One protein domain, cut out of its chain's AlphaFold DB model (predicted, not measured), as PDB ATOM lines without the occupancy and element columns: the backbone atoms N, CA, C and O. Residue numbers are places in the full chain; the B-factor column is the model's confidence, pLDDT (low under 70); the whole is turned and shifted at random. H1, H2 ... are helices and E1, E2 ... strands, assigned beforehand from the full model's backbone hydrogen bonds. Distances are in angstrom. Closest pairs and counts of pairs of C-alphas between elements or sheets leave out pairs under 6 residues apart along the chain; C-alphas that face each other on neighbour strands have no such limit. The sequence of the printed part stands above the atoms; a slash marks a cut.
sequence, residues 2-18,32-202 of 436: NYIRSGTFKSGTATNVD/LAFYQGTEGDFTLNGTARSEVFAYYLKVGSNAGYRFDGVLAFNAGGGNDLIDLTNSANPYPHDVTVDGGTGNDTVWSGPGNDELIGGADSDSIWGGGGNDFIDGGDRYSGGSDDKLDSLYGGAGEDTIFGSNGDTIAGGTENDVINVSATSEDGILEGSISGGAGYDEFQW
ATOM      1  N   ASN A   2     -33.204  54.391   1.659       21.83
ATOM      2  CA  ASN A   2     -33.035  55.016   2.969       21.83
ATOM      3  C   ASN A   2     -31.609  54.773   3.470       21.83
ATOM      4  O   ASN A   2     -31.222  53.626   3.663       21.83
ATOM      5  N   TYR A   3     -30.856  55.857   3.639       26.47
ATOM      6  CA  TYR A   3     -29.534  55.867   4.251       26.47
ATOM      7  C   TYR A   3     -29.711  55.632   5.751       26.47
ATOM      8  O   TYR A   3     -30.269  56.482   6.450       26.47
ATOM      9  N   ILE A   4     -29.313  54.457   6.232       26.64
ATOM     10  CA  ILE A   4     -29.243  54.192   7.667       26.64
ATOM     11  C   ILE A   4     -27.869  54.696   8.118       26.64
ATOM     12  O   ILE A   4     -26.860  54.300   7.550       26.64
ATOM     13  N   ARG A   5     -27.852  55.629   9.077       27.02
ATOM     14  CA  ARG A   5     -26.635  56.308   9.564       27.02
ATOM     15  C   ARG A   5     -25.773  55.440  10.500       27.02
ATOM     16  O   ARG A   5     -24.733  55.904  10.937       27.02
ATOM     17  N   SER A   6     -26.234  54.233  10.827       28.08
ATOM     18  CA  SER A   6     -25.565  53.228  11.662       28.08
ATOM     19  C   SER A   6     -26.259  51.868  11.486       28.08
ATOM     20  O   SER A   6     -27.465  51.819  11.238       28.08
ATOM     21  N   GLY A   7     -25.532  50.755  11.585       30.36
ATOM     22  CA  GLY A   7     -26.091  49.404  11.449       30.36
ATOM     23  C   GLY A   7     -25.412  48.410  12.388       30.36
ATOM     24  O   GLY A   7     -24.234  48.563  12.674       30.36
ATOM     25  N   THR A   8     -26.179  47.423  12.860       31.62
ATOM     26  CA  THR A   8     -25.740  46.338  13.756       31.62
ATOM     27  C   THR A   8     -25.577  45.049  12.940       31.62
ATOM     28  O   THR A   8     -26.524  44.662  12.242       31.62
ATOM     29  N   PHE A   9     -24.413  44.396  12.992       38.28
ATOM     30  CA  PHE A   9     -24.132  43.153  12.248       38.28
ATOM     31  C   PHE A   9     -24.666  41.897  12.962       38.28
ATOM     32  O   PHE A   9     -25.202  41.968  14.066       38.28
ATOM     33  N   LYS A  10     -24.627  40.734  12.295       30.89
ATOM     34  CA  LYS A  10     -24.871  39.423  12.913       30.89
ATOM     35  C   LYS A  10     -23.758  38.436  12.546       30.89
ATOM     36  O   LYS A  10     -23.607  38.097  11.377       30.89
ATOM     37  N   SER A  11     -23.094  37.954  13.592       31.52
ATOM     38  CA  SER A  11     -22.061  36.917  13.737       31.52
ATOM     39  C   SER A  11     -21.624  36.012  12.574       31.52
ATOM     40  O   SER A  11     -22.477  35.391  11.924       31.52
ATOM     41  N   GLY A  12     -20.312  35.734  12.504       35.34
ATOM     42  CA  GLY A  12     -19.694  34.652  11.725       35.34
ATOM     43  C   GLY A  12     -18.273  34.248  12.151       35.34
ATOM     44  O   GLY A  12     -17.614  34.992  12.851       35.34
ATOM     45  N   THR A  13     -17.792  33.068  11.734       31.61
ATOM     46  CA  THR A  13     -16.421  32.577  12.019       31.61
ATOM     47  C   THR A  13     -15.532  32.635  10.773       31.61
ATOM     48  O   THR A  13     -15.949  32.137   9.721       31.61
ATOM     49  N   ALA A  14     -14.303  33.147  10.896       33.47
ATOM     50  CA  ALA A  14     -13.269  33.138   9.856       33.47
ATOM     51  C   ALA A  14     -11.981  32.442  10.348       33.47
ATOM     52  O   ALA A  14     -11.680  32.443  11.534       33.47
ATOM     53  N   THR A  15     -11.230  31.827   9.432       28.61
ATOM     54  CA  THR A  15      -9.872  31.298   9.671       28.61
ATOM     55  C   THR A  15      -8.964  31.765   8.531       28.61
ATOM     56  O   THR A  15      -9.374  31.673   7.371       28.61
ATOM     57  N   ASN A  16      -7.777  32.268   8.889       31.62
ATOM     58  CA  ASN A  16      -6.810  33.025   8.077       31.62
ATOM     59  C   ASN A  16      -6.414  32.361   6.732       31.62
ATOM     60  O   ASN A  16      -6.310  31.134   6.645       31.62
ATOM     61  N   VAL A  17      -6.141  33.183   5.707       31.70
ATOM     62  CA  VAL A  17      -5.262  32.832   4.578       31.70
ATOM     63  C   VAL A  17      -4.442  34.065   4.177       31.70
ATOM     64  O   VAL A  17      -4.984  35.006   3.596       31.70
ATOM     65  N   ASP A  18      -3.134  34.003   4.434       32.56
ATOM     66  CA  ASP A  18      -2.102  34.859   3.845       32.56
ATOM     67  C   ASP A  18      -2.369  35.148   2.358       32.56
ATOM     68  O   ASP A  18      -2.684  34.241   1.581       32.56
ATOM     69  N   LEU A  32     -24.140  41.213   5.045       39.12
ATOM     70  CA  LEU A  32     -23.305  42.160   4.305       39.12
ATOM     71  C   LEU A  32     -24.073  43.489   4.311       39.12
ATOM     72  O   LEU A  32     -24.979  43.687   3.499       39.12
ATOM     73  N   ALA A  33     -23.797  44.379   5.263       35.72
ATOM     74  CA  ALA A  33     -24.369  45.717   5.245       35.72
ATOM     75  C   ALA A  33     -23.621  46.543   4.196       35.72
ATOM     76  O   ALA A  33     -22.593  47.141   4.466       35.72
ATOM     77  N   PHE A  34     -24.132  46.522   2.966       40.19
ATOM     78  CA  PHE A  34     -23.670  47.336   1.845       40.19
ATOM     79  C   PHE A  34     -23.639  48.823   2.228       40.19
ATOM     80  O   PHE A  34     -24.696  49.404   2.481       40.19
ATOM     81  N   TYR A  35     -22.470  49.459   2.178       38.12
ATOM     82  CA  TYR A  35     -22.389  50.914   2.214       38.12
ATOM     83  C   TYR A  35     -21.546  51.440   1.052       38.12
ATOM     84  O   TYR A  35     -20.356  51.171   0.951       38.12
ATOM     85  N   GLN A  36     -22.205  52.165   0.146       35.09
ATOM     86  CA  GLN A  36     -21.566  53.090  -0.785       35.09
ATOM     87  C   GLN A  36     -22.131  54.471  -0.465       35.09
ATOM     88  O   GLN A  36     -23.237  54.814  -0.897       35.09
ATOM     89  N   GLY A  37     -21.413  55.227   0.359       35.06
ATOM     90  CA  GLY A  37     -21.709  56.621   0.660       35.06
ATOM     91  C   GLY A  37     -20.507  57.481   0.303       35.06
ATOM     92  O   GLY A  37     -19.372  57.053   0.433       35.06
ATOM     93  N   THR A  38     -20.765  58.680  -0.200       34.28
ATOM     94  CA  THR A  38     -19.739  59.706  -0.415       34.28
ATOM     95  C   THR A  38     -19.523  60.472   0.891       34.28
ATOM     96  O   THR A  38     -20.529  60.907   1.450       34.28
ATOM     97  N   GLU A  39     -18.262  60.635   1.309       36.84
ATOM     98  CA  GLU A  39     -17.724  61.532   2.360       36.84
ATOM     99  C   GLU A  39     -18.549  61.700   3.658       36.84
ATOM    100  O   GLU A  39     -19.603  62.344   3.686       36.84
ATOM    101  N   GLY A  40     -17.999  61.193   4.764       42.91
ATOM    102  CA  GLY A  40     -18.417  61.458   6.143       42.91
ATOM    103  C   GLY A  40     -17.858  60.406   7.105       42.91
ATOM    104  O   GLY A  40     -17.631  59.282   6.679       42.91
ATOM    105  N   ASP A  41     -17.662  60.756   8.378       52.69
ATOM    106  CA  ASP A  41     -17.149  59.836   9.405       52.69
ATOM    107  C   ASP A  41     -18.207  58.754   9.703       52.69
ATOM    108  O   ASP A  41     -19.218  59.014  10.370       52.69
ATOM    109  N   PHE A  42     -18.043  57.549   9.145       59.41
ATOM    110  CA  PHE A  42     -18.955  56.424   9.383       59.41
ATOM    111  C   PHE A  42     -18.384  55.457  10.426       59.41
ATOM    112  O   PHE A  42     -17.248  55.010  10.298       59.41
ATOM    113  N   THR A  43     -19.220  55.088  11.404       58.94
ATOM    114  CA  THR A  43     -18.911  54.090  12.439       58.94
ATOM    115  C   THR A  43     -19.687  52.793  12.205       58.94
ATOM    116  O   THR A  43     -20.925  52.806  12.123       58.94
ATOM    117  N   LEU A  44     -18.988  51.661  12.155       66.81
ATOM    118  CA  LEU A  44     -19.589  50.327  12.212       66.81
ATOM    119  C   LEU A  44     -19.664  49.867  13.667       66.81
ATOM    120  O   LEU A  44     -18.711  50.035  14.409       66.81
ATOM    121  N   ASN A  45     -20.813  49.327  14.083       66.12
ATOM    122  CA  ASN A  45     -20.994  48.801  15.437       66.12
ATOM    123  C   ASN A  45     -21.392  47.324  15.342       66.12
ATOM    124  O   ASN A  45     -22.417  46.992  14.726       66.12
ATOM    125  N   GLY A  46     -20.585  46.453  15.930       64.31
ATOM    126  CA  GLY A  46     -20.854  45.037  16.087       64.31
ATOM    127  C   GLY A  46     -21.799  44.769  17.255       64.31
ATOM    128  O   GLY A  46     -22.698  45.563  17.570       64.31
ATOM    129  N   THR A  47     -21.697  43.575  17.809       69.94
ATOM    130  CA  THR A  47     -22.632  42.994  18.761       69.94
ATOM    131  C   THR A  47     -21.899  42.441  19.974       69.94
ATOM    132  O   THR A  47     -21.025  43.091  20.513       69.94
ATOM    133  N   ALA A  48     -22.363  41.313  20.501       69.56
ATOM    134  CA  ALA A  48     -21.705  40.573  21.573       69.56
ATOM    135  C   ALA A  48     -21.362  39.159  21.073       69.56
ATOM    136  O   ALA A  48     -21.480  38.175  21.807       69.56
ATOM    137  N   ARG A  49     -21.142  39.021  19.765       69.25
ATOM    138  CA  ARG A  49     -20.786  37.783  19.072       69.25
ATOM    139  C   ARG A  49     -19.657  38.125  18.101       69.25
ATOM    140  O   ARG A  49     -19.677  39.210  17.576       69.25
ATOM    141  N   SER A  50     -18.854  37.139  17.722       64.69
ATOM    142  CA  SER A  50     -17.809  37.293  16.704       64.69
ATOM    143  C   SER A  50     -18.286  37.862  15.360       64.69
ATOM    144  O   SER A  50     -19.120  37.245  14.682       64.69
ATOM    145  N   GLU A  51     -17.693  38.961  14.929       68.81
ATOM    146  CA  GLU A  51     -17.888  39.737  13.718       68.81
ATOM    147  C   GLU A  51     -16.674  39.658  12.773       68.81
ATOM    148  O   GLU A  51     -15.562  39.302  13.143       68.81
ATOM    149  N   VAL A  52     -16.907  39.974  11.492       68.81
ATOM    150  CA  VAL A  52     -15.844  40.085  10.483       68.81
ATOM    151  C   VAL A  52     -16.056  41.359   9.671       68.81
ATOM    152  O   VAL A  52     -17.044  41.474   8.934       68.81
ATOM    153  N   PHE A  53     -15.104  42.280   9.756       70.12
ATOM    154  CA  PHE A  53     -15.003  43.497   8.965       70.12
ATOM    155  C   PHE A  53     -13.837  43.352   7.984       70.12
ATOM    156  O   PHE A  53     -12.690  43.271   8.390       70.12
ATOM    157  N   ALA A  54     -14.120  43.299   6.681       69.00
ATOM    158  CA  ALA A  54     -13.079  43.174   5.658       69.00
ATOM    159  C   ALA A  54     -13.221  44.270   4.598       69.00
ATOM    160  O   ALA A  54     -14.290  44.395   3.984       69.00
ATOM    161  N   TYR A  55     -12.149  45.030   4.345       64.12
ATOM    162  CA  TYR A  55     -12.157  46.134   3.379       64.12
ATOM    163  C   TYR A  55     -12.437  45.656   1.951       64.12
ATOM    164  O   TYR A  55     -13.180  46.299   1.207       64.12
ATOM    165  N   TYR A  56     -11.886  44.504   1.557       59.00
ATOM    166  CA  TYR A  56     -12.135  43.921   0.242       59.00
ATOM    167  C   TYR A  56     -12.504  42.444   0.328       59.00
ATOM    168  O   TYR A  56     -11.656  41.589   0.570       59.00
ATOM    169  N   LEU A  57     -13.760  42.124   0.009       54.38
ATOM    170  CA  LEU A  57     -14.234  40.741  -0.032       54.38
ATOM    171  C   LEU A  57     -14.609  40.319  -1.454       54.38
ATOM    172  O   LEU A  57     -15.524  40.873  -2.079       54.38
ATOM    173  N   LYS A  58     -13.945  39.277  -1.964       50.66
ATOM    174  CA  LYS A  58     -14.326  38.622  -3.221       50.66
ATOM    175  C   LYS A  58     -15.211  37.409  -2.945       50.66
ATOM    176  O   LYS A  58     -14.734  36.366  -2.509       50.66
ATOM    177  N   VAL A  59     -16.498  37.513  -3.282       48.19
ATOM    178  CA  VAL A  59     -17.453  36.399  -3.171       48.19
ATOM    179  C   VAL A  59     -17.689  35.772  -4.550       48.19
ATOM    180  O   VAL A  59     -18.406  36.314  -5.395       48.19
ATOM    181  N   GLY A  60     -17.076  34.610  -4.796       52.06
ATOM    182  CA  GLY A  60     -17.234  33.853  -6.043       52.06
ATOM    183  C   GLY A  60     -16.699  34.586  -7.283       52.06
ATOM    184  O   GLY A  60     -15.558  35.045  -7.310       52.06
ATOM    185  N   SER A  61     -17.509  34.667  -8.343       49.62
ATOM    186  CA  SER A  61     -17.157  35.337  -9.607       49.62
ATOM    187  C   SER A  61     -17.554  36.819  -9.669       49.62
ATOM    188  O   SER A  61     -17.403  37.433 -10.724       49.62
ATOM    189  N   ASN A  62     -18.105  37.385  -8.592       46.38
ATOM    190  CA  ASN A  62     -18.556  38.776  -8.574       46.38
ATOM    191  C   ASN A  62     -17.389  39.756  -8.378       46.38
ATOM    192  O   ASN A  62     -16.343  39.400  -7.829       46.38
ATOM    193  N   ALA A  63     -17.581  40.994  -8.853       50.97
ATOM    194  CA  ALA A  63     -16.675  42.107  -8.579       50.97
ATOM    195  C   ALA A  63     -16.550  42.294  -7.061       50.97
ATOM    196  O   ALA A  63     -17.558  42.214  -6.359       50.97
ATOM    197  N   GLY A  64     -15.322  42.474  -6.565       54.94
ATOM    198  CA  GLY A  64     -15.081  42.570  -5.130       54.94
ATOM    199  C   GLY A  64     -15.782  43.775  -4.520       54.94
ATOM    200  O   GLY A  64     -15.886  44.837  -5.141       54.94
ATOM    201  N   TYR A  65     -16.309  43.569  -3.321       55.22
ATOM    202  CA  TYR A  65     -17.037  44.580  -2.570       55.22
ATOM    203  C   TYR A  65     -16.051  45.374  -1.710       55.22
ATOM    204  O   TYR A  65     -15.124  44.779  -1.167       55.22
ATOM    205  N   ARG A  66     -16.253  46.698  -1.632       61.78
ATOM    206  CA  ARG A  66     -15.489  47.646  -0.806       61.78
ATOM    207  C   ARG A  66     -16.449  48.540  -0.036       61.78
ATOM    208  O   ARG A  66     -17.503  48.884  -0.582       61.78
ATOM    209  N   PHE A  67     -16.072  48.918   1.176       58.81
ATOM    210  CA  PHE A  67     -16.677  50.036   1.898       58.81
ATOM    211  C   PHE A  67     -15.747  51.240   1.756       58.81
ATOM    212  O   PHE A  67     -14.538  51.061   1.736       58.81
ATOM    213  N   ASP A  68     -16.298  52.435   1.580       62.00
ATOM    214  CA  ASP A  68     -15.529  53.668   1.377       62.00
ATOM    215  C   ASP A  68     -16.023  54.711   2.392       62.00
ATOM    216  O   ASP A  68     -17.238  54.825   2.594       62.00
ATOM    217  N   GLY A  69     -15.101  55.413   3.060       61.12
ATOM    218  CA  GLY A  69     -15.392  56.424   4.090       61.12
ATOM    219  C   GLY A  69     -15.723  55.909   5.502       61.12
ATOM    220  O   GLY A  69     -16.194  56.684   6.328       61.12
ATOM    221  N   VAL A  70     -15.526  54.626   5.811       66.56
ATOM    222  CA  VAL A  70     -15.656  54.119   7.193       66.56
ATOM    223  C   VAL A  70     -14.381  54.424   7.969       66.56
ATOM    224  O   VAL A  70     -13.334  53.883   7.641       66.56
ATOM    225  N   LEU A  71     -14.470  55.272   8.985       76.81
ATOM    226  CA  LEU A  71     -13.304  55.690   9.770       76.81
ATOM    227  C   LEU A  71     -13.328  55.121  11.191       76.81
ATOM    228  O   LEU A  71     -12.387  55.339  11.932       76.81
ATOM    229  N   ALA A  72     -14.397  54.418  11.588       80.75
ATOM    230  CA  ALA A  72     -14.499  53.841  12.923       80.75
ATOM    231  C   ALA A  72     -15.140  52.441  12.921       80.75
ATOM    232  O   ALA A  72     -16.188  52.228  12.293       80.75
ATOM    233  N   PHE A  73     -14.550  51.513  13.669       84.31
ATOM    234  CA  PHE A  73     -14.995  50.128  13.829       84.31
ATOM    235  C   PHE A  73     -15.088  49.797  15.319       84.31
ATOM    236  O   PHE A  73     -14.069  49.699  15.979       84.31
ATOM    237  N   ASN A  74     -16.300  49.596  15.832       83.19
ATOM    238  CA  ASN A  74     -16.531  49.116  17.195       83.19
ATOM    239  C   ASN A  74     -17.024  47.674  17.086       83.19
ATOM    240  O   ASN A  74     -18.162  47.472  16.646       83.19
ATOM    241  N   ALA A  75     -16.201  46.684  17.408       79.25
ATOM    242  CA  ALA A  75     -16.501  45.278  17.150       79.25
ATOM    243  C   ALA A  75     -17.389  44.674  18.258       79.25
ATOM    244  O   ALA A  75     -18.450  44.113  17.971       79.25
ATOM    245  N   GLY A  76     -17.154  45.074  19.507       78.69
ATOM    246  CA  GLY A  76     -18.116  44.982  20.597       78.69
ATOM    247  C   GLY A  76     -17.831  43.813  21.521       78.69
ATOM    248  O   GLY A  76     -17.411  44.031  22.651       78.69
ATOM    249  N   GLY A  77     -18.119  42.582  21.126       77.88
ATOM    250  CA  GLY A  77     -17.751  41.465  21.980       77.88
ATOM    251  C   GLY A  77     -17.819  40.119  21.300       77.88
ATOM    252  O   GLY A  77     -18.627  39.910  20.403       77.88
ATOM    253  N   GLY A  78     -17.077  39.159  21.838       78.19
ATOM    254  CA  GLY A  78     -16.721  37.939  21.128       78.19
ATOM    255  C   GLY A  78     -15.556  38.191  20.172       78.19
ATOM    256  O   GLY A  78     -15.285  39.312  19.816       78.19
ATOM    257  N   ASN A  79     -14.903  37.115  19.746       82.50
ATOM    258  CA  ASN A  79     -13.669  37.196  18.967       82.50
ATOM    259  C   ASN A  79     -13.918  37.721  17.545       82.50
ATOM    260  O   ASN A  79     -14.498  36.992  16.726       82.50
ATOM    261  N   ASP A  80     -13.470  38.925  17.251       79.81
ATOM    262  CA  ASP A  80     -13.744  39.686  16.045       79.81
ATOM    263  C   ASP A  80     -12.530  39.722  15.101       79.81
ATOM    264  O   ASP A  80     -11.378  39.551  15.490       79.81
ATOM    265  N   LEU A  81     -12.788  39.901  13.804       82.50
ATOM    266  CA  LEU A  81     -11.752  40.036  12.777       82.50
ATOM    267  C   LEU A  81     -11.950  41.329  11.993       82.50
ATOM    268  O   LEU A  81     -12.941  41.468  11.274       82.50
ATOM    269  N   ILE A  82     -10.970  42.222  12.045       84.56
ATOM    270  CA  ILE A  82     -10.876  43.434  11.239       84.56
ATOM    271  C   ILE A  82      -9.677  43.296  10.296       84.56
ATOM    272  O   ILE A  82      -8.539  43.217  10.732       84.56
ATOM    273  N   ASP A  83      -9.928  43.255   8.987       84.19
ATOM    274  CA  ASP A  83      -8.891  43.200   7.949       84.19
ATOM    275  C   ASP A  83      -9.125  44.297   6.904       84.19
ATOM    276  O   ASP A  83      -9.970  44.194   6.001       84.19
ATOM    277  N   LEU A  84      -8.364  45.377   7.035       84.75
ATOM    278  CA  LEU A  84      -8.357  46.510   6.119       84.75
ATOM    279  C   LEU A  84      -7.203  46.434   5.110       84.75
ATOM    280  O   LEU A  84      -7.088  47.266   4.203       84.75
ATOM    281  N   THR A  85      -6.396  45.375   5.182       75.62
ATOM    282  CA  THR A  85      -5.247  45.193   4.308       75.62
ATOM    283  C   THR A  85      -5.690  44.669   2.948       75.62
ATOM    284  O   THR A  85      -6.248  43.585   2.763       75.62
ATOM    285  N   ASN A  86      -5.445  45.459   1.906       73.31
ATOM    286  CA  ASN A  86      -5.625  44.985   0.542       73.31
ATOM    287  C   ASN A  86      -4.489  45.455  -0.353       73.31
ATOM    288  O   ASN A  86      -4.448  46.600  -0.783       73.31
ATOM    289  N   SER A  87      -3.608  44.533  -0.731       67.50
ATOM    290  CA  SER A  87      -2.432  44.844  -1.554       67.50
ATOM    291  C   SER A  87      -2.756  45.409  -2.943       67.50
ATOM    292  O   SER A  87      -1.938  46.110  -3.533       67.50
ATOM    293  N   ALA A  88      -3.945  45.128  -3.490       67.38
ATOM    294  CA  ALA A  88      -4.364  45.660  -4.786       67.38
ATOM    295  C   ALA A  88      -4.988  47.060  -4.687       67.38
ATOM    296  O   ALA A  88      -5.084  47.758  -5.698       67.38
ATOM    297  N   ASN A  89      -5.476  47.440  -3.508       67.38
ATOM    298  CA  ASN A  89      -6.105  48.721  -3.239       67.38
ATOM    299  C   ASN A  89      -6.133  48.951  -1.724       67.38
ATOM    300  O   ASN A  89      -7.159  48.653  -1.121       67.38
ATOM    301  N   PRO A  90      -5.037  49.421  -1.119       70.19
ATOM    302  CA  PRO A  90      -4.986  49.613   0.325       70.19
ATOM    303  C   PRO A  90      -6.061  50.604   0.771       70.19
ATOM    304  O   PRO A  90      -6.448  51.480  -0.014       70.19
ATOM    305  N   TYR A  91      -6.562  50.441   1.995       75.56
ATOM    306  CA  TYR A  91      -7.439  51.443   2.581       75.56
ATOM    307  C   TYR A  91      -6.597  52.680   2.905       75.56
ATOM    308  O   TYR A  91      -5.621  52.533   3.619       75.56
ATOM    309  N   PRO A  92      -6.848  53.853   2.299       74.94
ATOM    310  CA  PRO A  92      -5.895  54.965   2.338       74.94
ATOM    311  C   PRO A  92      -6.240  55.986   3.433       74.94
ATOM    312  O   PRO A  92      -6.037  57.185   3.231       74.94
ATOM    313  N   HIS A  93      -6.889  55.542   4.503       82.69
ATOM    314  CA  HIS A  93      -7.505  56.409   5.494       82.69
ATOM    315  C   HIS A  93      -7.130  55.949   6.885       82.69
ATOM    316  O   HIS A  93      -7.264  54.765   7.163       82.69
ATOM    317  N   ASP A  94      -6.817  56.928   7.723       90.56
ATOM    318  CA  ASP A  94      -6.737  56.794   9.170       90.56
ATOM    319  C   ASP A  94      -8.055  56.220   9.717       90.56
ATOM    320  O   ASP A  94      -9.152  56.684   9.355       90.56
ATOM    321  N   VAL A  95      -7.962  55.217  10.582       89.44
ATOM    322  CA  VAL A  95      -9.107  54.566  11.221       89.44
ATOM    323  C   VAL A  95      -8.988  54.540  12.735       89.44
ATOM    324  O   VAL A  95      -7.906  54.469  13.296       89.44
ATOM    325  N   THR A  96     -10.140  54.518  13.396       90.56
ATOM    326  CA  THR A  96     -10.263  54.130  14.799       90.56
ATOM    327  C   THR A  96     -10.868  52.728  14.880       90.56
ATOM    328  O   THR A  96     -11.933  52.473  14.305       90.56
ATOM    329  N   VAL A  97     -10.231  51.815  15.602       91.12
ATOM    330  CA  VAL A  97     -10.729  50.458  15.861       91.12
ATOM    331  C   VAL A  97     -10.809  50.229  17.367       91.12
ATOM    332  O   VAL A  97      -9.877  50.545  18.091       91.12
ATOM    333  N   ASP A  98     -11.929  49.676  17.816       90.44
ATOM    334  CA  ASP A  98     -12.179  49.195  19.176       90.44
ATOM    335  C   ASP A  98     -12.683  47.748  19.060       90.44
ATOM    336  O   ASP A  98     -13.794  47.526  18.554       90.44
ATOM    337  N   GLY A  99     -11.844  46.775  19.429       88.94
ATOM    338  CA  GLY A  99     -12.176  45.345  19.413       88.94
ATOM    339  C   GLY A  99     -13.247  45.014  20.453       88.94
ATOM    340  O   GLY A  99     -14.357  44.580  20.129       88.94
ATOM    341  N   GLY A 100     -13.018  45.417  21.695       88.00
ATOM    342  CA  GLY A 100     -14.013  45.372  22.755       88.00
ATOM    343  C   GLY A 100     -13.761  44.234  23.733       88.00
ATOM    344  O   GLY A 100     -13.069  44.438  24.718       88.00
ATOM    345  N   THR A 101     -14.416  43.082  23.583       87.88
ATOM    346  CA  THR A 101     -14.211  41.945  24.506       87.88
ATOM    347  C   THR A 101     -14.023  40.652  23.738       87.88
ATOM    348  O   THR A 101     -14.813  40.364  22.844       87.88
ATOM    349  N   GLY A 102     -13.142  39.778  24.210       87.69
ATOM    350  CA  GLY A 102     -12.816  38.530  23.529       87.69
ATOM    351  C   GLY A 102     -11.639  38.717  22.583       87.69
ATOM    352  O   GLY A 102     -11.293  39.824  22.237       87.69
ATOM    353  N   ASN A 103     -11.021  37.606  22.179       86.81
ATOM    354  CA  ASN A 103      -9.766  37.658  21.432       86.81
ATOM    355  C   ASN A 103      -9.968  38.134  19.990       86.81
ATOM    356  O   ASN A 103     -10.385  37.340  19.130       86.81
ATOM    357  N   ASP A 104      -9.619  39.377  19.730       90.00
ATOM    358  CA  ASP A 104      -9.818  40.073  18.477       90.00
ATOM    359  C   ASP A 104      -8.561  40.040  17.604       90.00
ATOM    360  O   ASP A 104      -7.445  39.717  18.018       90.00
ATOM    361  N   THR A 105      -8.742  40.282  16.310       89.38
ATOM    362  CA  THR A 105      -7.641  40.317  15.348       89.38
ATOM    363  C   THR A 105      -7.818  41.494  14.404       89.38
ATOM    364  O   THR A 105      -8.802  41.546  13.664       89.38
ATOM    365  N   VAL A 106      -6.860  42.419  14.397       91.81
ATOM    366  CA  VAL A 106      -6.947  43.700  13.691       91.81
ATOM    367  C   VAL A 106      -5.745  43.902  12.777       91.81
ATOM    368  O   VAL A 106      -4.609  43.894  13.225       91.81
ATOM    369  N   TRP A 107      -6.004  44.151  11.497       91.75
ATOM    370  CA  TRP A 107      -5.034  44.662  10.532       91.75
ATOM    371  C   TRP A 107      -5.584  45.945   9.903       91.75
ATOM    372  O   TRP A 107      -6.517  45.858   9.092       91.75
ATOM    373  N   SER A 108      -5.044  47.118  10.238       90.62
ATOM    374  CA  SER A 108      -5.579  48.403   9.748       90.62
ATOM    375  C   SER A 108      -4.945  48.877   8.435       90.62
ATOM    376  O   SER A 108      -5.645  49.411   7.569       90.62
ATOM    377  N   GLY A 109      -3.691  48.507   8.171       88.94
ATOM    378  CA  GLY A 109      -3.037  48.777   6.893       88.94
ATOM    379  C   GLY A 109      -2.318  50.125   6.911       88.94
ATOM    380  O   GLY A 109      -1.632  50.409   7.873       88.94
ATOM    381  N   PRO A 110      -2.316  50.908   5.818       90.69
ATOM    382  CA  PRO A 110      -1.677  52.214   5.845       90.69
ATOM    383  C   PRO A 110      -2.623  53.311   6.359       90.69
ATOM    384  O   PRO A 110      -3.775  53.370   5.929       90.69
ATOM    385  N   GLY A 111      -2.099  54.258   7.124       93.25
ATOM    386  CA  GLY A 111      -2.848  55.317   7.798       93.25
ATOM    387  C   GLY A 111      -2.176  55.638   9.128       93.25
ATOM    388  O   GLY A 111      -1.302  54.903   9.550       93.25
ATOM    389  N   ASN A 112      -2.538  56.753   9.756       96.06
ATOM    390  CA  ASN A 112      -2.192  56.985  11.158       96.06
ATOM    391  C   ASN A 112      -3.389  56.546  12.003       96.06
ATOM    392  O   ASN A 112      -4.334  57.323  12.191       96.06
ATOM    393  N   ASP A 113      -3.390  55.296  12.435       96.69
ATOM    394  CA  ASP A 113      -4.552  54.630  13.002       96.69
ATOM    395  C   ASP A 113      -4.581  54.704  14.539       96.69
ATOM    396  O   ASP A 113      -3.564  54.864  15.207       96.69
ATOM    397  N   GLU A 114      -5.773  54.602  15.127       96.62
ATOM    398  CA  GLU A 114      -5.990  54.453  16.571       96.62
ATOM    399  C   GLU A 114      -6.628  53.085  16.823       96.62
ATOM    400  O   GLU A 114      -7.793  52.865  16.487       96.62
ATOM    401  N   LEU A 115      -5.867  52.152  17.386       96.69
ATOM    402  CA  LEU A 115      -6.244  50.749  17.529       96.69
ATOM    403  C   LEU A 115      -6.303  50.369  19.004       96.69
ATOM    404  O   LEU A 115      -5.306  50.453  19.714       96.69
ATOM    405  N   ILE A 116      -7.473  49.929  19.448       95.12
ATOM    406  CA  ILE A 116      -7.719  49.461  20.808       95.12
ATOM    407  C   ILE A 116      -8.150  47.997  20.715       95.12
ATOM    408  O   ILE A 116      -9.166  47.706  20.075       95.12
ATOM    409  N   GLY A 117      -7.377  47.098  21.328       93.19
ATOM    410  CA  GLY A 117      -7.708  45.673  21.444       93.19
ATOM    411  C   GLY A 117      -8.943  45.497  22.309       93.19
ATOM    412  O   GLY A 117     -10.040  45.252  21.806       93.19
ATOM    413  N   GLY A 118      -8.803  45.828  23.588       90.94
ATOM    414  CA  GLY A 118      -9.918  45.880  24.515       90.94
ATOM    415  C   GLY A 118      -9.650  44.996  25.714       90.94
ATOM    416  O   GLY A 118      -8.884  45.381  26.583       90.94
ATOM    417  N   ALA A 119     -10.387  43.900  25.837       88.50
ATOM    418  CA  ALA A 119     -10.199  42.934  26.905       88.50
ATOM    419  C   ALA A 119     -10.053  41.533  26.320       88.50
ATOM    420  O   ALA A 119     -10.820  41.182  25.421       88.50
ATOM    421  N   ASP A 120      -9.260  40.688  26.981       89.94
ATOM    422  CA  ASP A 120      -8.799  39.384  26.488       89.94
ATOM    423  C   ASP A 120      -7.620  39.498  25.501       89.94
ATOM    424  O   ASP A 120      -7.198  40.578  25.144       89.94
ATOM    425  N   SER A 121      -7.022  38.359  25.128       91.88
ATOM    426  CA  SER A 121      -5.794  38.344  24.317       91.88
ATOM    427  C   SER A 121      -6.055  38.684  22.853       91.88
ATOM    428  O   SER A 121      -6.602  37.839  22.127       91.88
ATOM    429  N   ASP A 122      -5.546  39.823  22.413       94.19
ATOM    430  CA  ASP A 122      -5.752  40.397  21.092       94.19
ATOM    431  C   ASP A 122      -4.513  40.297  20.195       94.19
ATOM    432  O   ASP A 122      -3.395  39.959  20.596       94.19
ATOM    433  N   SER A 123      -4.712  40.517  18.899       95.62
ATOM    434  CA  SER A 123      -3.620  40.583  17.928       95.62
ATOM    435  C   SER A 123      -3.824  41.749  16.974       95.62
ATOM    436  O   SER A 123      -4.770  41.748  16.182       95.62
ATOM    437  N   ILE A 124      -2.930  42.730  17.031       96.94
ATOM    438  CA  ILE A 124      -3.076  44.022  16.363       96.94
ATOM    439  C   ILE A 124      -1.843  44.310  15.511       96.94
ATOM    440  O   ILE A 124      -0.709  44.223  15.974       96.94
ATOM    441  N   TRP A 125      -2.088  44.688  14.260       97.75
ATOM    442  CA  TRP A 125      -1.095  45.205  13.329       97.75
ATOM    443  C   TRP A 125      -1.560  46.571  12.818       97.75
ATOM    444  O   TRP A 125      -2.571  46.625  12.104       97.75
ATOM    445  N   GLY A 126      -0.803  47.620  13.151       96.69
ATOM    446  CA  GLY A 126      -0.977  48.978  12.629       96.69
ATOM    447  C   GLY A 126      -0.740  48.994  11.128       96.69
ATOM    448  O   GLY A 126      -1.664  48.943  10.319       96.69
ATOM    449  N   GLY A 127       0.505  48.800  10.727       95.06
ATOM    450  CA  GLY A 127       0.872  48.618   9.336       95.06
ATOM    451  C   GLY A 127       1.817  49.707   8.888       95.06
ATOM    452  O   GLY A 127       3.018  49.470   8.894       95.06
ATOM    453  N   GLY A 128       1.320  50.822   8.364       94.75
ATOM    454  CA  GLY A 128       2.221  51.899   7.966       94.75
ATOM    455  C   GLY A 128       1.627  53.283   8.137       94.75
ATOM    456  O   GLY A 128       0.541  53.538   7.643       94.75
ATOM    457  N   GLY A 129       2.409  54.213   8.656       97.12
ATOM    458  CA  GLY A 129       1.945  55.468   9.228       97.12
ATOM    459  C   GLY A 129       2.265  55.470  10.718       97.12
ATOM    460  O   GLY A 129       2.859  54.528  11.215       97.12
ATOM    461  N   ASN A 130       1.952  56.570  11.392       98.19
ATOM    462  CA  ASN A 130       2.246  56.731  12.813       98.19
ATOM    463  C   ASN A 130       1.011  56.305  13.601       98.19
ATOM    464  O   ASN A 130       0.055  57.086  13.717       98.19
ATOM    465  N   ASP A 131       1.032  55.079  14.096       98.44
ATOM    466  CA  ASP A 131      -0.097  54.418  14.720       98.44
ATOM    467  C   ASP A 131      -0.086  54.592  16.243       98.44
ATOM    468  O   ASP A 131       0.944  54.682  16.914       98.44
ATOM    469  N   PHE A 132      -1.283  54.637  16.811       98.12
ATOM    470  CA  PHE A 132      -1.518  54.528  18.239       98.12
ATOM    471  C   PHE A 132      -2.143  53.164  18.523       98.12
ATOM    472  O   PHE A 132      -3.255  52.894  18.063       98.12
ATOM    473  N   ILE A 133      -1.468  52.323  19.303       98.06
ATOM    474  CA  ILE A 133      -1.926  50.970  19.637       98.06
ATOM    475  C   ILE A 133      -2.072  50.842  21.154       98.06
ATOM    476  O   ILE A 133      -1.165  51.197  21.899       98.06
ATOM    477  N   ASP A 134      -3.208  50.331  21.619       95.38
ATOM    478  CA  ASP A 134      -3.492  50.032  23.026       95.38
ATOM    479  C   ASP A 134      -4.061  48.614  23.130       95.38
ATOM    480  O   ASP A 134      -5.171  48.360  22.656       95.38
ATOM    481  N   GLY A 135      -3.310  47.690  23.735       92.75
ATOM    482  CA  GLY A 135      -3.764  46.314  23.976       92.75
ATOM    483  C   GLY A 135      -5.006  46.244  24.872       92.75
ATOM    484  O   GLY A 135      -5.868  45.397  24.682       92.75
ATOM    485  N   GLY A 136      -5.199  47.237  25.747       86.69
ATOM    486  CA  GLY A 136      -6.270  47.234  26.749       86.69
ATOM    487  C   GLY A 136      -5.874  47.858  28.090       86.69
ATOM    488  O   GLY A 136      -6.691  47.955  29.016       86.69
ATOM    489  N   ASP A 137      -4.636  48.331  28.225       71.38
ATOM    490  CA  ASP A 137      -4.012  48.607  29.522       71.38
ATOM    491  C   ASP A 137      -4.021  50.060  29.948       71.38
ATOM    492  O   ASP A 137      -4.066  50.367  31.150       71.38
ATOM    493  N   ARG A 138      -4.074  50.981  28.985       72.88
ATOM    494  CA  ARG A 138      -4.039  52.420  29.269       72.88
ATOM    495  C   ARG A 138      -5.191  52.869  30.169       72.88
ATOM    496  O   ARG A 138      -5.046  53.818  30.943       72.88
ATOM    497  N   TYR A 139      -6.345  52.205  30.072       59.03
ATOM    498  CA  TYR A 139      -7.561  52.551  30.818       59.03
ATOM    499  C   TYR A 139      -7.988  51.501  31.850       59.03
ATOM    500  O   TYR A 139      -8.794  51.825  32.732       59.03
ATOM    501  N   SER A 140      -7.454  50.278  31.784       57.12
ATOM    502  CA  SER A 140      -7.746  49.206  32.744       57.12
ATOM    503  C   SER A 140      -6.860  49.265  33.998       57.12
ATOM    504  O   SER A 140      -7.137  48.560  34.972       57.12
ATOM    505  N   GLY A 141      -5.830  50.123  34.011       53.75
ATOM    506  CA  GLY A 141      -4.857  50.194  35.103       53.75
ATOM    507  C   GLY A 141      -3.986  48.939  35.182       53.75
ATOM    508  O   GLY A 141      -3.692  48.494  36.292       53.75
ATOM    509  N   GLY A 142      -3.660  48.357  34.020       52.16
ATOM    510  CA  GLY A 142      -2.876  47.126  33.865       52.16
ATOM    511  C   GLY A 142      -3.610  45.845  34.268       52.16
ATOM    512  O   GLY A 142      -2.981  44.820  34.484       52.16
ATOM    513  N   SER A 143      -4.935  45.878  34.464       51.25
ATOM    514  CA  SER A 143      -5.665  44.716  35.002       51.25
ATOM    515  C   SER A 143      -6.037  43.656  33.966       51.25
ATOM    516  O   SER A 143      -6.695  42.675  34.340       51.25
ATOM    517  N   ASP A 144      -5.630  43.824  32.706       61.88
ATOM    518  CA  ASP A 144      -5.729  42.747  31.737       61.88
ATOM    519  C   ASP A 144      -4.466  41.877  31.759       61.88
ATOM    520  O   ASP A 144      -3.490  42.119  31.070       61.88
ATOM    521  N   ASP A 145      -4.472  40.825  32.590       62.78
ATOM    522  CA  ASP A 145      -3.390  39.824  32.640       62.78
ATOM    523  C   ASP A 145      -3.418  38.893  31.398       62.78
ATOM    524  O   ASP A 145      -3.339  37.654  31.523       62.78
ATOM    525  N   LYS A 146      -3.748  39.412  30.220       86.19
ATOM    526  CA  LYS A 146      -3.873  38.644  28.978       86.19
ATOM    527  C   LYS A 146      -2.759  39.081  28.056       86.19
ATOM    528  O   LYS A 146      -2.280  40.191  28.134       86.19
ATOM    529  N   LEU A 147      -2.274  38.104  27.296       89.88
ATOM    530  CA  LEU A 147      -1.091  38.293  26.475       89.88
ATOM    531  C   LEU A 147      -1.534  38.756  25.101       89.88
ATOM    532  O   LEU A 147      -2.181  37.973  24.390       89.88
ATOM    533  N   ASP A 148      -1.157  39.969  24.750       93.25
ATOM    534  CA  ASP A 148      -1.429  40.573  23.461       93.25
ATOM    535  C   ASP A 148      -0.249  40.411  22.506       93.25
ATOM    536  O   ASP A 148       0.890  40.089  22.868       93.25
ATOM    537  N   SER A 149      -0.544  40.571  21.220       95.25
ATOM    538  CA  SER A 149       0.457  40.656  20.160       95.25
ATOM    539  C   SER A 149       0.272  41.967  19.410       95.25
ATOM    540  O   SER A 149      -0.665  42.098  18.622       95.25
ATOM    541  N   LEU A 150       1.156  42.928  19.662       97.38
ATOM    542  CA  LEU A 150       1.043  44.311  19.207       97.38
ATOM    543  C   LEU A 150       2.196  44.639  18.254       97.38
ATOM    544  O   LEU A 150       3.365  44.512  18.612       97.38
ATOM    545  N   TYR A 151       1.869  45.050  17.033       98.19
ATOM    546  CA  TYR A 151       2.851  45.368  15.999       98.19
ATOM    547  C   TYR A 151       2.538  46.736  15.387       98.19
ATOM    548  O   TYR A 151       1.507  46.865  14.722       98.19
ATOM    549  N   GLY A 152       3.423  47.716  15.584       98.12
ATOM    550  CA  GLY A 152       3.319  49.062  15.007       98.12
ATOM    551  C   GLY A 152       3.443  49.018  13.487       98.12
ATOM    552  O   GLY A 152       2.456  49.119  12.761       98.12
ATOM    553  N   GLY A 153       4.619  48.641  12.994       97.75
ATOM    554  CA  GLY A 153       4.878  48.454  11.576       97.75
ATOM    555  C   GLY A 153       5.893  49.456  11.058       97.75
ATOM    556  O   GLY A 153       7.081  49.292  11.300       97.75
ATOM    557  N   ALA A 154       5.481  50.383  10.201       97.25
ATOM    558  CA  ALA A 154       6.382  51.380   9.639       97.25
ATOM    559  C   ALA A 154       5.875  52.785   9.926       97.25
ATOM    560  O   ALA A 154       4.841  53.149   9.382       97.25
ATOM    561  N   GLY A 155       6.657  53.603  10.615       98.19
ATOM    562  CA  GLY A 155       6.261  54.936  11.053       98.19
ATOM    563  C   GLY A 155       6.655  55.120  12.511       98.19
ATOM    564  O   GLY A 155       7.179  54.203  13.120       98.19
ATOM    565  N   GLU A 156       6.466  56.322  13.048       98.62
ATOM    566  CA  GLU A 156       6.736  56.572  14.470       98.62
ATOM    567  C   GLU A 156       5.499  56.173  15.286       98.62
ATOM    568  O   GLU A 156       4.543  56.957  15.385       98.62
ATOM    569  N   ASP A 157       5.503  54.964  15.841       98.69
ATOM    570  CA  ASP A 157       4.358  54.367  16.518       98.69
ATOM    571  C   ASP A 157       4.386  54.617  18.034       98.69
ATOM    572  O   ASP A 157       5.424  54.803  18.672       98.69
ATOM    573  N   THR A 158       3.209  54.641  18.659       98.25
ATOM    574  CA  THR A 158       3.072  54.642  20.122       98.25
ATOM    575  C   THR A 158       2.245  53.444  20.557       98.25
ATOM    576  O   THR A 158       1.048  53.376  20.268       98.25
ATOM    577  N   ILE A 159       2.858  52.528  21.304       97.75
ATOM    578  CA  ILE A 159       2.252  51.256  21.698       97.75
ATOM    579  C   ILE A 159       2.116  51.195  23.220       97.75
ATOM    580  O   ILE A 159       3.088  51.384  23.945       97.75
ATOM    581  N   PHE A 160       0.910  50.910  23.704       95.06
ATOM    582  CA  PHE A 160       0.599  50.620  25.099       95.06
ATOM    583  C   PHE A 160       0.250  49.141  25.230       95.06
ATOM    584  O   PHE A 160      -0.702  48.680  24.600       95.06
ATOM    585  N   GLY A 161       0.999  48.424  26.060       92.31
ATOM    586  CA  GLY A 161       0.716  47.032  26.396       92.31
ATOM    587  C   GLY A 161       0.983  46.721  27.863       92.31
ATOM    588  O   GLY A 161       1.310  47.599  28.677       92.31
ATOM    589  N   SER A 162       0.874  45.444  28.183       89.31
ATOM    590  CA  SER A 162       1.039  44.882  29.510       89.31
ATOM    591  C   SER A 162       2.268  43.996  29.603       89.31
ATOM    592  O   SER A 162       2.819  43.482  28.627       89.31
ATOM    593  N   ASN A 163       2.719  43.809  30.836       88.25
ATOM    594  CA  ASN A 163       3.781  42.869  31.133       88.25
ATOM    595  C   ASN A 163       3.375  41.447  30.703       88.25
ATOM    596  O   ASN A 163       2.349  40.925  31.140       88.25
ATOM    597  N   GLY A 164       4.204  40.799  29.891       87.81
ATOM    598  CA  GLY A 164       3.941  39.498  29.273       87.81
ATOM    599  C   GLY A 164       3.672  39.567  27.769       87.81
ATOM    600  O   GLY A 164       3.806  38.540  27.092       87.81
ATOM    601  N   ASP A 165       3.331  40.739  27.238       91.56
ATOM    602  CA  ASP A 165       2.947  40.897  25.838       91.56
ATOM    603  C   ASP A 165       4.097  40.667  24.861       91.56
ATOM    604  O   ASP A 165       5.288  40.714  25.186       91.56
ATOM    605  N   THR A 166       3.721  40.398  23.613       93.69
ATOM    606  CA  THR A 166       4.642  40.451  22.477       93.69
ATOM    607  C   THR A 166       4.442  41.769  21.744       93.69
ATOM    608  O   THR A 166       3.399  41.967  21.126       93.69
ATOM    609  N   ILE A 167       5.441  42.647  21.779       96.25
ATOM    610  CA  ILE A 167       5.370  43.994  21.214       96.25
ATOM    611  C   ILE A 167       6.516  44.208  20.226       96.25
ATOM    612  O   ILE A 167       7.671  43.909  20.527       96.25
ATOM    613  N   ALA A 168       6.215  44.750  19.049       97.50
ATOM    614  CA  ALA A 168       7.231  45.266  18.142       97.50
ATOM    615  C   ALA A 168       6.833  46.642  17.597       97.50
ATOM    616  O   ALA A 168       5.750  46.761  17.023       97.50
ATOM    617  N   GLY A 169       7.715  47.633  17.744       98.06
ATOM    618  CA  GLY A 169       7.572  48.959  17.139       98.06
ATOM    619  C   GLY A 169       7.648  48.858  15.619       98.06
ATOM    620  O   GLY A 169       6.630  48.899  14.938       98.06
ATOM    621  N   GLY A 170       8.815  48.488  15.097       97.88
ATOM    622  CA  GLY A 170       9.021  48.176  13.693       97.88
ATOM    623  C   GLY A 170      10.129  49.014  13.074       97.88
ATOM    624  O   GLY A 170      11.302  48.687  13.245       97.88
ATOM    625  N   THR A 171       9.792  49.977  12.222       98.31
ATOM    626  CA  THR A 171      10.778  50.877  11.605       98.31
ATOM    627  C   THR A 171      10.428  52.322  11.882       98.31
ATOM    628  O   THR A 171       9.268  52.666  11.713       98.31
ATOM    629  N   GLU A 172      11.455  53.166  11.987       98.56
ATOM    630  CA  GLU A 172      11.381  54.541  12.501       98.56
ATOM    631  C   GLU A 172      11.388  54.532  14.033       98.56
ATOM    632  O   GLU A 172      11.853  53.556  14.599       98.56
ATOM    633  N   ASN A 173      11.089  55.659  14.678       98.44
ATOM    634  CA  ASN A 173      11.321  55.819  16.111       98.44
ATOM    635  C   ASN A 173      10.020  55.580  16.873       98.44
ATOM    636  O   ASN A 173       9.108  56.408  16.798       98.44
ATOM    637  N   ASP A 174       9.978  54.502  17.639       98.69
ATOM    638  CA  ASP A 174       8.785  54.041  18.331       98.69
ATOM    639  C   ASP A 174       8.836  54.338  19.834       98.69
ATOM    640  O   ASP A 174       9.898  54.416  20.452       98.69
ATOM    641  N   VAL A 175       7.662  54.491  20.449       98.31
ATOM    642  CA  VAL A 175       7.509  54.603  21.906       98.31
ATOM    643  C   VAL A 175       6.660  53.446  22.407       98.31
ATOM    644  O   VAL A 175       5.471  53.352  22.101       98.31
ATOM    645  N   ILE A 176       7.250  52.586  23.231       97.44
ATOM    646  CA  ILE A 176       6.606  51.393  23.778       97.44
ATOM    647  C   ILE A 176       6.436  51.571  25.283       97.44
ATOM    648  O   ILE A 176       7.402  51.569  26.038       97.44
ATOM    649  N   ASN A 177       5.193  51.721  25.729       94.75
ATOM    650  CA  ASN A 177       4.825  51.869  27.128       94.75
ATOM    651  C   ASN A 177       4.245  50.557  27.656       94.75
ATOM    652  O   ASN A 177       3.167  50.134  27.234       94.75
ATOM    653  N   VAL A 178       4.955  49.930  28.590       91.50
ATOM    654  CA  VAL A 178       4.512  48.680  29.206       91.50
ATOM    655  C   VAL A 178       4.131  48.933  30.650       91.50
ATOM    656  O   VAL A 178       4.918  49.429  31.461       91.50
ATOM    657  N   SER A 179       2.891  48.586  30.976       86.38
ATOM    658  CA  SER A 179       2.397  48.623  32.344       86.38
ATOM    659  C   SER A 179       2.534  47.252  33.001       86.38
ATOM    660  O   SER A 179       2.366  46.217  32.362       86.38
ATOM    661  N   ALA A 180       2.831  47.229  34.297       79.56
ATOM    662  CA  ALA A 180       2.883  45.996  35.068       79.56
ATOM    663  C   ALA A 180       2.026  46.116  36.326       79.56
ATOM    664  O   ALA A 180       2.052  47.128  37.028       79.56
ATOM    665  N   THR A 181       1.288  45.051  36.638       69.12
ATOM    666  CA  THR A 181       0.584  44.893  37.921       69.12
ATOM    667  C   THR A 181       1.393  44.124  38.952       69.12
ATOM    668  O   THR A 181       1.035  44.125  40.134       69.12
ATOM    669  N   SER A 182       2.470  43.454  38.534       63.56
ATOM    670  CA  SER A 182       3.349  42.727  39.440       63.56
ATOM    671  C   SER A 182       4.126  43.703  40.317       63.56
ATOM    672  O   SER A 182       4.858  44.546  39.805       63.56
ATOM    673  N   GLU A 183       4.032  43.530  41.638       63.41
ATOM    674  CA  GLU A 183       4.880  44.255  42.599       63.41
ATOM    675  C   GLU A 183       6.376  43.979  42.376       63.41
ATOM    676  O   GLU A 183       7.209  44.778  42.788       63.41
ATOM    677  N   ASP A 184       6.707  42.859  41.724       69.50
ATOM    678  CA  ASP A 184       8.083  42.398  41.564       69.50
ATOM    679  C   ASP A 184       8.849  43.130  40.454       69.50
ATOM    680  O   ASP A 184      10.055  42.954  40.374       69.50
ATOM    681  N   GLY A 185       8.196  43.936  39.605       83.62
ATOM    682  CA  GLY A 185       8.886  44.759  38.602       83.62
ATOM    683  C   GLY A 185       9.567  43.988  37.459       83.62
ATOM    684  O   GLY A 185      10.300  44.582  36.683       83.62
ATOM    685  N   ILE A 186       9.374  42.671  37.345       87.94
ATOM    686  CA  ILE A 186      10.078  41.834  36.362       87.94
ATOM    687  C   ILE A 186       9.398  41.934  35.001       87.94
ATOM    688  O   ILE A 186       8.194  41.688  34.906       87.94
ATOM    689  N   LEU A 187      10.178  42.236  33.962       89.12
ATOM    690  CA  LEU A 187       9.704  42.189  32.589       89.12
ATOM    691  C   LEU A 187       9.547  40.737  32.137       89.12
ATOM    692  O   LEU A 187      10.493  39.953  32.128       89.12
ATOM    693  N   GLU A 188       8.333  40.409  31.739       84.12
ATOM    694  CA  GLU A 188       7.947  39.172  31.090       84.12
ATOM    695  C   GLU A 188       7.452  39.538  29.682       84.12
ATOM    696  O   GLU A 188       6.895  40.616  29.476       84.12
ATOM    697  N   GLY A 189       7.630  38.659  28.699       81.38
ATOM    698  CA  GLY A 189       7.215  38.928  27.315       81.38
ATOM    699  C   GLY A 189       8.379  39.261  26.388       81.38
ATOM    700  O   GLY A 189       9.536  39.033  26.726       81.38
ATOM    701  N   SER A 190       8.070  39.721  25.178       88.12
ATOM    702  CA  SER A 190       9.071  40.028  24.154       88.12
ATOM    703  C   SER A 190       8.783  41.388  23.550       88.12
ATOM    704  O   SER A 190       7.793  41.533  22.836       88.12
ATOM    705  N   ILE A 191       9.640  42.370  23.821       93.00
ATOM    706  CA  ILE A 191       9.555  43.701  23.229       93.00
ATOM    707  C   ILE A 191      10.729  43.915  22.278       93.00
ATOM    708  O   ILE A 191      11.876  43.547  22.541       93.00
ATOM    709  N   SER A 192      10.433  44.526  21.141       95.06
ATOM    710  CA  SER A 192      11.434  45.017  20.209       95.06
ATOM    711  C   SER A 192      11.056  46.420  19.758       95.06
ATOM    712  O   SER A 192       9.933  46.613  19.303       95.06
ATOM    713  N   GLY A 193      11.972  47.383  19.847       96.00
ATOM    714  CA  GLY A 193      11.779  48.677  19.184       96.00
ATOM    715  C   GLY A 193      11.886  48.484  17.677       96.00
ATOM    716  O   GLY A 193      10.896  48.574  16.965       96.00
ATOM    717  N   GLY A 194      13.021  47.954  17.227       95.62
ATOM    718  CA  GLY A 194      13.202  47.508  15.853       95.62
ATOM    719  C   GLY A 194      14.317  48.279  15.174       95.62
ATOM    720  O   GLY A 194      15.482  48.101  15.519       95.62
ATOM    721  N   ALA A 195      13.999  49.005  14.106       96.94
ATOM    722  CA  ALA A 195      14.961  49.813  13.375       96.94
ATOM    723  C   ALA A 195      14.646  51.293  13.553       96.94
ATOM    724  O   ALA A 195      13.824  51.828  12.816       96.94
ATOM    725  N   GLY A 196      15.408  51.973  14.392       96.94
ATOM    726  CA  GLY A 196      15.184  53.377  14.677       96.94
ATOM    727  C   GLY A 196      15.983  53.793  15.887       96.94
ATOM    728  O   GLY A 196      17.058  53.252  16.133       96.94
ATOM    729  N   TYR A 197      15.478  54.810  16.566       97.31
ATOM    730  CA  TYR A 197      15.841  55.124  17.934       97.31
ATOM    731  C   TYR A 197      14.569  54.984  18.762       97.31
ATOM    732  O   TYR A 197      13.706  55.867  18.718       97.31
ATOM    733  N   ASP A 198      14.459  53.868  19.466       98.19
ATOM    734  CA  ASP A 198      13.215  53.421  20.076       98.19
ATOM    735  C   ASP A 198      13.241  53.599  21.599       98.19
ATOM    736  O   ASP A 198      14.236  53.300  22.269       98.19
ATOM    737  N   GLU A 199      12.134  54.088  22.160       98.06
ATOM    738  CA  GLU A 199      11.962  54.322  23.595       98.06
ATOM    739  C   GLU A 199      11.120  53.215  24.236       98.06
ATOM    740  O   GLU A 199       9.942  53.037  23.918       98.06
ATOM    741  N   PHE A 200      11.691  52.528  25.221       97.12
ATOM    742  CA  PHE A 200      10.958  51.665  26.139       97.12
ATOM    743  C   PHE A 200      10.643  52.413  27.437       97.12
ATOM    744  O   PHE A 200      11.543  52.835  28.165       97.12
ATOM    745  N   GLN A 201       9.356  52.539  27.751       95.75
ATOM    746  CA  GLN A 201       8.852  53.169  28.962       95.75
ATOM    747  C   GLN A 201       8.296  52.133  29.939       95.75
ATOM    748  O   GLN A 201       7.366  51.385  29.630       95.75
ATOM    749  N   TRP A 202       8.804  52.188  31.163       93.06
ATOM    750  CA  TRP A 202       8.342  51.434  32.322       93.06
ATOM    751  C   TRP A 202       8.186  52.390  33.508       93.06
ATOM    752  O   TRP A 202       8.739  53.488  33.504       93.06
TER     753      TRP A 202
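What this domain is: This is residues 2 to 18 and 32 to 202 of the 436 residues of an uncharacterized protein of metagenome (UniProt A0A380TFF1). The chain is wound in stacked turns, a flattened solenoid: from E1 to E15 it passes back and forth between two sheets that stand face to face as the walls of a sandwich. One wall runs E1, E3, E5, E7, E9, E11, E13, E15 and the other E2, E4, E6, E8, E10, E12, E14, both parallel throughout, while residues 2 to 18, with no named element, pass the E1 and E2 end of the stack. The printed part has 188 residues, with fifteen named strands in number order and one short named helix, H1, between E9 and E10. The class is mostly strand, though under half of the residues, 77 of 188, are in named elements. The whole is compact, with a radius of gyration of the C-alphas of 16.8 A, yet elongated in outline, spanning 56 by 33 by 30 A.

Where its parts are: Start with the sheet of eight strands at C-alpha 42, (-18.955, 56.424, 9.383), where E1, residues 42 to 45, begins. Next in this sheet come E3, residues 70 to 74; E5, residues 96 to 101, 16.1 A long; E7, residues 114 to 119, 16.0 A; E9, residues 132 to 134; E11, residues 158 to 162, 13.7 A; E13, residues 175 to 179, 13.1 A; and E15, residues 199 to 201, which ends at C-alpha 201, (8.852, 53.169, 28.962). For the sheet of seven, find E2, residues 52 to 54; E4, residues 81 to 83; E6, residues 105 to 110, 16.4 A, from C-alpha 105 at (-7.641, 40.317, 15.348); E8, residues 123 to 128, 16.2 A; E10, residues 149 to 154, 16.1 A; E12, residues 166 to 171, 16.3 A; and E14, residues 190 to 195, 15.7 A. H1 is residues 137 to 140, 5.0 A long.

How they stand to each other: In the sheet of eight, E1 and E15 are the edge strands. Look across E5 and E7, parallel at 3 degrees: N 97 and O 114 are 2.8 A apart, within hydrogen-bond range. E11 and E13 are parallel at 20 degrees, with N 177 and O 159 at 2.8 A. From edge to edge the strands' lines turn by 44 degrees here, but by 8 degrees in the sheet of seven, whose edge strands are E2 and E14. There E10 and E12 are parallel at 1 degree, with N 150 and O 166 at 2.8 A, and E6 and E8 at 2 degrees, with N 125 and O 106 at 2.8 A. The two sheets form a sandwich, two sheets face to face: the parts that face each other are 10.0 A centre to centre, and their best planes are 3 degrees apart. Across it, the closest C-alphas of E7 and E8 are those of Gly 117 and Ile 124, 7.1 A apart. H1 is on the sheet of eight at a height of 6.1 A, over none of its strands; its closest C-alpha to E11 is that of Asp 137, 5.9 A from that of Gly 161. H1 is too short for any O i to N i+4 pair; its one O i to N i+3 pair is within range.

The domain as a whole: The two C-alphas farthest apart, those of Asn 2 and Asp 184, are 57.8 A apart. Residues 19 to 31 are cut out, and C-alphas 18 and 32 stand 22.4 A apart across the cut. The long links are E2 to E3, residues 55 to 69, and E4 to E5, residues 84 to 95; in the first, residues 56 to 57 pair antiparallel with residues 65 to 66. The mean pLDDT of the printed part is 75.7, and 69 residues are under 70, among them 2 to 18, 32 to 52 and 54 to 70.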